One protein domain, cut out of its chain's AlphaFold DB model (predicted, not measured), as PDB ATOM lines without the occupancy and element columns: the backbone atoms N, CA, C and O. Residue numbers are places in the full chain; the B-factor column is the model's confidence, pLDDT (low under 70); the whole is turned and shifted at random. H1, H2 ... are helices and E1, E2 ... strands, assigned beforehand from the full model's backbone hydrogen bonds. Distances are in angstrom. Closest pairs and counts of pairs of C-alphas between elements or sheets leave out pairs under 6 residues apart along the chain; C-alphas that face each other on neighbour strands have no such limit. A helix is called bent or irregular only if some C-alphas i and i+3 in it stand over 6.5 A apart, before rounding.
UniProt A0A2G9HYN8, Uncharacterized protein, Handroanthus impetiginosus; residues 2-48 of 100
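Overview. This is residues 2 to 48 of the 100 residues of an uncharacterized protein of Handroanthus impetiginosus (UniProt A0A2G9HYN8). A two-stranded parallel ribbon, E1 beside E2, stands at one end of a single long helix, H1, and a long unnamed stretch, residues 7 to 22, runs from the ribbon to the far end of H1, making an open, loose loop. The helix brings the chain back along the longest axis to the ribbon, with its strands crosswise to the line of H1, while residues 18 to 24 stick out at the opposite end. The printed part has 47 residues, with one named helix and two named strands in the order E1, H1, E2 along the chain; the sheet has the order E1, E2 and is parallel. The class is mixed, helices and strands, although under half of the printed residues, 22 of 47, are in named elements. The whole is loose, with a radius of gyration of the C-alphas of 12.2 A, and elongated, spanning 37 by 21 by 14 A.

Arrangement. The sheet consists of E1, residues 4 to 6, and E2, residues 42 to 44. These neighbour strands are parallel, with an angle of 15 degrees between their N-to-C directions. The C-alphas of Ile 4 and Leu 42 face each other at 4.7 A, those of Phe 5 and Ala 43 at 4.9 A, and those of Cys 6 and Phe 44 at 4.7 A. Across the pair, N of Phe 5 and O of Leu 42 are 2.8 A apart, and N of Phe 44 and O of Phe 5 are 2.9 A apart, both within hydrogen-bond range. Between the two strands along the chain comes H1, residues 23 to 38. E1, H1 and E2 form a strand-helix-strand unit, two parallel neighbour strands with a helix between them along the chain, and its crossover is right-handed. A long link of 16 residues joins E1 to H1, and a tight link of 3 residues joins H1 to E2. In the backbone of H1, 11 of 12 O i to N i+4 pairs are within hydrogen-bond range, and the helix is not bent.

Along the chain. E1 runs from Ile 4, whose C-alpha is at (-3.620, -42.795, -56.096), to Cys 6, and is 6.1 A long from first to last C-alpha. E2 runs from Leu 42 to Phe 44, whose C-alpha is at (3.225, -43.770, -57.773), and is 6.4 A long. Both strands run mainly toward higher x, with x components of direction of 0.87 for E1 and 0.91 for E2. H1 runs from Ala 23, with its C-alpha at (-15.624, -53.003, -34.840), to Tyr 38, with its C-alpha at (-10.371, -53.286, -57.701), a length of 23.5 A. Its direction is mainly toward lower z, with a z component of -0.95.

Size, cuts and confidence. The two C-alphas farthest apart are those of Glu 24 and Lys 48, 37.5 A from each other. The C-alphas of Ile 2 and Lys 48, the first and last printed residues, are 21.2 A apart. The radius of gyration of the C-alphas is 1.29 times the 9.5 A of a compact globule of 47 residues. The long link, residues 7 to 22, has no named element, and its C-alphas lie 4 to 18 A from the mean of the C-alphas. Residues 18 to 24, of which 23 and 24 belong to H1, stand free, with no C-alpha 8 or more residues away along the chain within 10 A. The printed part has no cut. The mean pLDDT of the printed part is 95.1, and no printed residue is under 70.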
ATOM      1  N   ILE A   2     -10.828 -41.766 -58.416       91.31
ATOM      2  CA  ILE A   2      -9.538 -42.221 -58.965       91.31
ATOM      3  C   ILE A   2      -8.573 -42.413 -57.785       91.31
ATOM      4  O   ILE A   2      -8.115 -41.413 -57.226       91.31
ATOM      5  N   PRO A   3      -8.280 -43.654 -57.358       95.44
ATOM      6  CA  PRO A   3      -7.286 -43.902 -56.322       95.44
ATOM      7  C   PRO A   3      -5.880 -43.515 -56.795       95.44
ATOM      8  O   PRO A   3      -5.518 -43.758 -57.947       95.44
ATOM      9  N   ILE A   4      -5.062 -42.976 -55.890       95.75
ATOM     10  CA  ILE A   4      -3.620 -42.795 -56.096       95.75
ATOM     11  C   ILE A   4      -2.898 -43.655 -55.060       95.75
ATOM     12  O   ILE A   4      -2.966 -43.389 -53.860       95.75
ATOM     13  N   PHE A   5      -2.214 -44.697 -55.519       95.94
ATOM     14  CA  PHE A   5      -1.459 -45.622 -54.683       95.94
ATOM     15  C   PHE A   5       0.004 -45.168 -54.614       95.94
ATOM     16  O   PHE A   5       0.801 -45.467 -55.502       95.94
ATOM     17  N   CYS A   6       0.342 -44.414 -53.567       96.12
ATOM     18  CA  CYS A   6       1.699 -43.933 -53.305       96.12
ATOM     19  C   CYS A   6       2.480 -44.957 -52.477       96.12
ATOM     20  O   CYS A   6       2.074 -45.278 -51.362       96.12
ATOM     21  N   ASP A   7       3.587 -45.468 -53.017       96.25
ATOM     22  CA  ASP A   7       4.513 -46.411 -52.366       96.25
ATOM     23  C   ASP A   7       3.867 -47.706 -51.847       96.25
ATOM     24  O   ASP A   7       4.452 -48.452 -51.058       96.25
ATOM     25  N   VAL A   8       2.656 -48.007 -52.312       95.56
ATOM     26  CA  VAL A   8       1.856 -49.147 -51.877       95.56
ATOM     27  C   VAL A   8       1.231 -49.820 -53.088       95.56
ATOM     28  O   VAL A   8       0.738 -49.166 -54.005       95.56
ATOM     29  N   LYS A   9       1.241 -51.152 -53.113       94.88
ATOM     30  CA  LYS A   9       0.471 -51.914 -54.101       94.88
ATOM     31  C   LYS A   9      -0.979 -52.024 -53.630       94.88
ATOM     32  O   LYS A   9      -1.184 -52.235 -52.434       94.88
ATOM     33  N   PRO A  10      -1.977 -52.025 -54.531       95.00
ATOM     34  CA  PRO A  10      -3.375 -52.246 -54.150       95.00
ATOM     35  C   PRO A  10      -3.552 -53.486 -53.258       95.00
ATOM     36  O   PRO A  10      -4.151 -53.413 -52.192       95.00
ATOM     37  N   SER A  11      -2.894 -54.601 -53.594       94.50
ATOM     38  CA  SER A  11      -2.939 -55.848 -52.812       94.50
ATOM     39  C   SER A  11      -2.428 -55.733 -51.366       94.50
ATOM     40  O   SER A  11      -2.625 -56.653 -50.580       94.50
ATOM     41  N   GLN A  12      -1.732 -54.649 -51.013       95.56
ATOM     42  CA  GLN A  12      -1.230 -54.391 -49.662       95.56
ATOM     43  C   GLN A  12      -2.189 -53.535 -48.822       95.56
ATOM     44  O   GLN A  12      -1.986 -53.453 -47.606       95.56
ATOM     45  N   LEU A  13      -3.218 -52.931 -49.435       95.75
ATOM     46  CA  LEU A  13      -4.229 -52.150 -48.727       95.75
ATOM     47  C   LEU A  13      -4.992 -53.029 -47.737       95.75
ATOM     48  O   LEU A  13      -5.550 -54.069 -48.087       95.75
ATOM     49  N   ARG A  14      -5.007 -52.604 -46.480       94.81
ATOM     50  CA  ARG A  14      -5.747 -53.241 -45.395       94.81
ATOM     51  C   ARG A  14      -5.913 -52.250 -44.258       94.81
ATOM     52  O   ARG A  14      -5.066 -51.373 -44.084       94.81
ATOM     53  N   VAL A  15      -6.960 -52.435 -43.470       95.31
ATOM     54  CA  VAL A  15      -7.076 -51.761 -42.180       95.31
ATOM     55  C   VAL A  15      -6.055 -52.390 -41.236       95.31
ATOM     56  O   VAL A  15      -5.921 -53.615 -41.182       95.31
ATOM     57  N   VAL A  16      -5.298 -51.555 -40.533       93.06
ATOM     58  CA  VAL A  16      -4.462 -51.987 -39.412       93.06
ATOM     59  C   VAL A  16      -5.181 -51.524 -38.157       93.06
ATOM     60  O   VAL A  16      -5.228 -50.329 -37.893       93.06
ATOM     61  N   ASP A  17      -5.784 -52.469 -37.444       90.62
ATOM     62  CA  ASP A  17      -6.477 -52.201 -36.189       90.62
ATOM     63  C   ASP A  17      -5.466 -52.202 -35.035       90.62
ATOM     64  O   ASP A  17      -4.854 -53.228 -34.728       90.62
ATOM     65  N   ASP A  18      -5.253 -51.032 -34.440       92.62
ATOM     66  CA  ASP A  18      -4.408 -50.816 -33.262       92.62
ATOM     67  C   ASP A  18      -5.225 -50.712 -31.958       92.62
ATOM     68  O   ASP A  18      -4.679 -50.382 -30.903       92.62
ATOM     69  N   GLY A  19      -6.527 -51.017 -32.019       91.81
ATOM     70  CA  GLY A  19      -7.465 -50.934 -30.903       91.81
ATOM     71  C   GLY A  19      -8.084 -49.549 -30.702       91.81
ATOM     72  O   GLY A  19      -8.843 -49.367 -29.750       91.81
ATOM     73  N   SER A  20      -7.781 -48.571 -31.565       95.19
ATOM     74  CA  SER A  20      -8.394 -47.233 -31.512       95.19
ATOM     75  C   SER A  20      -9.780 -47.158 -32.164       95.19
ATOM     76  O   SER A  20     -10.505 -46.188 -31.937       95.19
ATOM     77  N   MET A  21     -10.155 -48.166 -32.957       94.81
ATOM     78  CA  MET A  21     -11.377 -48.186 -33.758       94.81
ATOM     79  C   MET A  21     -12.434 -49.114 -33.162       94.81
ATOM     80  O   MET A  21     -12.139 -50.158 -32.579       94.81
ATOM     81  N   THR A  22     -13.699 -48.757 -33.351       96.56
ATOM     82  CA  THR A  22     -14.811 -49.679 -33.110       96.56
ATOM     83  C   THR A  22     -14.853 -50.768 -34.186       96.56
ATOM     84  O   THR A  22     -14.404 -50.570 -35.315       96.56
ATOM     85  N   ALA A  23     -15.463 -51.914 -33.872       95.44
ATOM     86  CA  ALA A  23     -15.624 -53.003 -34.840       95.44
ATOM     87  C   ALA A  23     -16.359 -52.556 -36.122       95.44
ATOM     88  O   ALA A  23     -16.006 -52.981 -37.219       95.44
ATOM     89  N   GLU A  24     -17.339 -51.657 -35.991       96.88
ATOM     90  CA  GLU A  24     -18.084 -51.103 -37.126       96.88
ATOM     91  C   GLU A  24     -17.196 -50.225 -38.026       96.88
ATOM     92  O   GLU A  24     -17.307 -50.258 -39.251       96.88
ATOM     93  N   GLU A  25     -16.282 -49.444 -37.446       97.12
ATOM     94  CA  GLU A  25     -15.324 -48.644 -38.217       97.12
ATOM     95  C   GLU A  25     -14.344 -49.528 -38.985       97.12
ATOM     96  O   GLU A  25     -14.129 -49.298 -40.176       97.12
ATOM     97  N   VAL A  26     -13.817 -50.572 -38.341       97.12
ATOM     98  CA  VAL A  26     -12.924 -51.541 -38.992       97.12
ATOM     99  C   VAL A  26     -13.611 -52.200 -40.188       97.12
ATOM    100  O   VAL A  26     -13.006 -52.309 -41.259       97.12
ATOM    101  N   GLU A  27     -14.876 -52.600 -40.044       96.69
ATOM    102  CA  GLU A  27     -15.662 -53.185 -41.134       96.69
ATOM    103  C   GLU A  27     -15.861 -52.190 -42.286       96.69
ATOM    104  O   GLU A  27     -15.506 -52.491 -43.431       96.69
ATOM    105  N   ARG A  28     -16.347 -50.974 -41.996       97.62
ATOM    106  CA  ARG A  28     -16.586 -49.944 -43.023       97.62
ATOM    107  C   ARG A  28     -15.310 -49.570 -43.779       97.62
ATOM    108  O   ARG A  28     -15.338 -49.450 -45.004       97.62
ATOM    109  N   PHE A  29     -14.184 -49.414 -43.082       96.62
ATOM    110  CA  PHE A  29     -12.902 -49.107 -43.721       96.62
ATOM    111  C   PHE A  29     -12.365 -50.282 -44.539       96.62
ATOM    112  O   PHE A  29     -11.792 -50.069 -45.607       96.62
ATOM    113  N   SER A  30     -12.584 -51.518 -44.084       96.25
ATOM    114  CA  SER A  30     -12.183 -52.710 -44.835       96.25
ATOM    115  C   SER A  30     -12.928 -52.808 -46.162       96.25
ATOM    116  O   SER A  30     -12.295 -53.054 -47.187       96.25
ATOM    117  N   ILE A  31     -14.238 -52.540 -46.163       96.69
ATOM    118  CA  ILE A  31     -15.057 -52.505 -47.383       96.69
ATOM    119  C   ILE A  31     -14.550 -51.419 -48.340       96.69
ATOM    120  O   ILE A  31     -14.284 -51.709 -49.504       96.69
ATOM    121  N   ALA A  32     -14.331 -50.196 -47.848       95.75
ATOM    122  CA  ALA A  32     -13.851 -49.091 -48.682       95.75
ATOM    123  C   ALA A  32     -12.473 -49.373 -49.312       95.75
ATOM    124  O   ALA A  32     -12.236 -49.062 -50.481       95.75
ATOM    125  N   LEU A  33     -11.555 -49.989 -48.557       96.25
ATOM    126  CA  LEU A  33     -10.255 -50.392 -49.095       96.25
ATOM    127  C   LEU A  33     -10.380 -51.536 -50.101       96.25
ATOM    128  O   LEU A  33      -9.630 -51.550 -51.075       96.25
ATOM    129  N   GLU A  34     -11.305 -52.476 -49.904       95.62
ATOM    130  CA  GLU A  34     -11.548 -53.558 -50.860       95.62
ATOM    131  C   GLU A  34     -12.097 -53.020 -52.189       95.62
ATOM    132  O   GLU A  34     -11.592 -53.388 -53.249       95.62
ATOM    133  N   GLU A  35     -13.036 -52.071 -52.160       95.12
ATOM    134  CA  GLU A  35     -13.503 -51.375 -53.370       95.12
ATOM    135  C   GLU A  35     -12.358 -50.635 -54.082       95.12
ATOM    136  O   GLU A  35     -12.211 -50.713 -55.309       95.12
ATOM    137  N   ALA A  36     -11.493 -49.959 -53.319       95.25
ATOM    138  CA  ALA A  36     -10.344 -49.251 -53.873       95.25
ATOM    139  C   ALA A  36      -9.341 -50.199 -54.555       95.25
ATOM    140  O   ALA A  36      -8.772 -49.825 -55.578       95.25
ATOM    141  N   LYS A  37      -9.146 -51.429 -54.052       95.19
ATOM    142  CA  LYS A  37      -8.224 -52.415 -54.656       95.19
ATOM    143  C   LYS A  37      -8.580 -52.788 -56.087       95.19
ATOM    144  O   LYS A  37      -7.675 -53.017 -56.888       95.19
ATOM    145  N   TYR A  38      -9.874 -52.897 -56.378       94.75
ATOM    146  CA  TYR A  38     -10.371 -53.286 -57.701       94.75
ATOM    147  C   TYR A  38     -10.681 -52.089 -58.599       94.75
ATOM    148  O   TYR A  38     -11.003 -52.268 -59.773       94.75
ATOM    149  N   THR A  39     -10.561 -50.870 -58.078       94.06
ATOM    150  CA  THR A  39     -10.700 -49.654 -58.873       94.06
ATOM    151  C   THR A  39      -9.375 -49.348 -59.569       94.06
ATOM    152  O   THR A  39      -8.322 -49.291 -58.934       94.06
ATOM    153  N   VAL A  40      -9.416 -49.126 -60.885       92.69
ATOM    154  CA  VAL A  40      -8.237 -48.683 -61.643       92.69
ATOM    155  C   VAL A  40      -7.795 -47.316 -61.119       92.69
ATOM    156  O   VAL A  40      -8.596 -46.388 -61.031       92.69
ATOM    157  N   GLY A  41      -6.518 -47.194 -60.766       93.94
ATOM    158  CA  GLY A  41      -5.950 -45.977 -60.194       93.94
ATOM    159  C   GLY A  41      -4.522 -45.721 -60.658       93.94
ATOM    160  O   GLY A  41      -3.951 -46.484 -61.440       93.94
ATOM    161  N   LEU A  42      -3.941 -44.635 -60.157       95.50
ATOM    162  CA  LEU A  42      -2.569 -44.237 -60.452       95.50
ATOM    163  C   LEU A  42      -1.610 -44.879 -59.453       95.50
ATOM    164  O   LEU A  42      -1.738 -44.675 -58.250       95.50
ATOM    165  N   ALA A  43      -0.624 -45.625 -59.943       94.81
ATOM    166  CA  ALA A  43       0.489 -46.087 -59.121       94.81
ATOM    167  C   ALA A  43       1.604 -45.035 -59.113       94.81
ATOM    168  O   ALA A  43       1.984 -44.524 -60.168       94.81
ATOM    169  N   PHE A  44       2.147 -44.737 -57.937       96.19
ATOM    170  CA  PHE A  44       3.225 -43.770 -57.773       96.19
ATOM    171  C   PHE A  44       4.295 -44.295 -56.808       96.19
ATOM    172  O   PHE A  44       3.980 -44.767 -55.721       96.19
ATOM    173  N   ASP A  45       5.559 -44.220 -57.225       95.25
ATOM    174  CA  ASP A  45       6.748 -44.533 -56.421       95.25
ATOM    175  C   ASP A  45       7.439 -43.201 -56.109       95.25
ATOM    176  O   ASP A  45       7.991 -42.572 -57.014       95.25
ATOM    177  N   SER A  46       7.389 -42.747 -54.857       94.88
ATOM    178  CA  SER A  46       7.916 -41.441 -54.447       94.88
ATOM    179  C   SER A  46       9.443 -41.366 -54.478       94.88
ATOM    180  O   SER A  46      10.000 -40.268 -54.497       94.88
ATOM    181  N   GLN A  47      10.133 -42.511 -54.526       94.69
ATOM    182  CA  GLN A  47      11.595 -42.568 -54.603       94.69
ATOM    183  C   GLN A  47      12.115 -42.455 -56.038       94.69
ATOM    184  O   GLN A  47      13.270 -42.079 -56.243       94.69
ATOM    185  N   LYS A  48      11.293 -42.810 -57.033       92.75
ATOM    186  CA  LYS A  48      11.692 -42.824 -58.453       92.75
ATOM    187  C   LYS A  48      10.898 -41.867 -59.333       92.75
ATOM    188  O   LYS A  48      11.356 -41.522 -60.419       92.75
TER     189      LYS A  48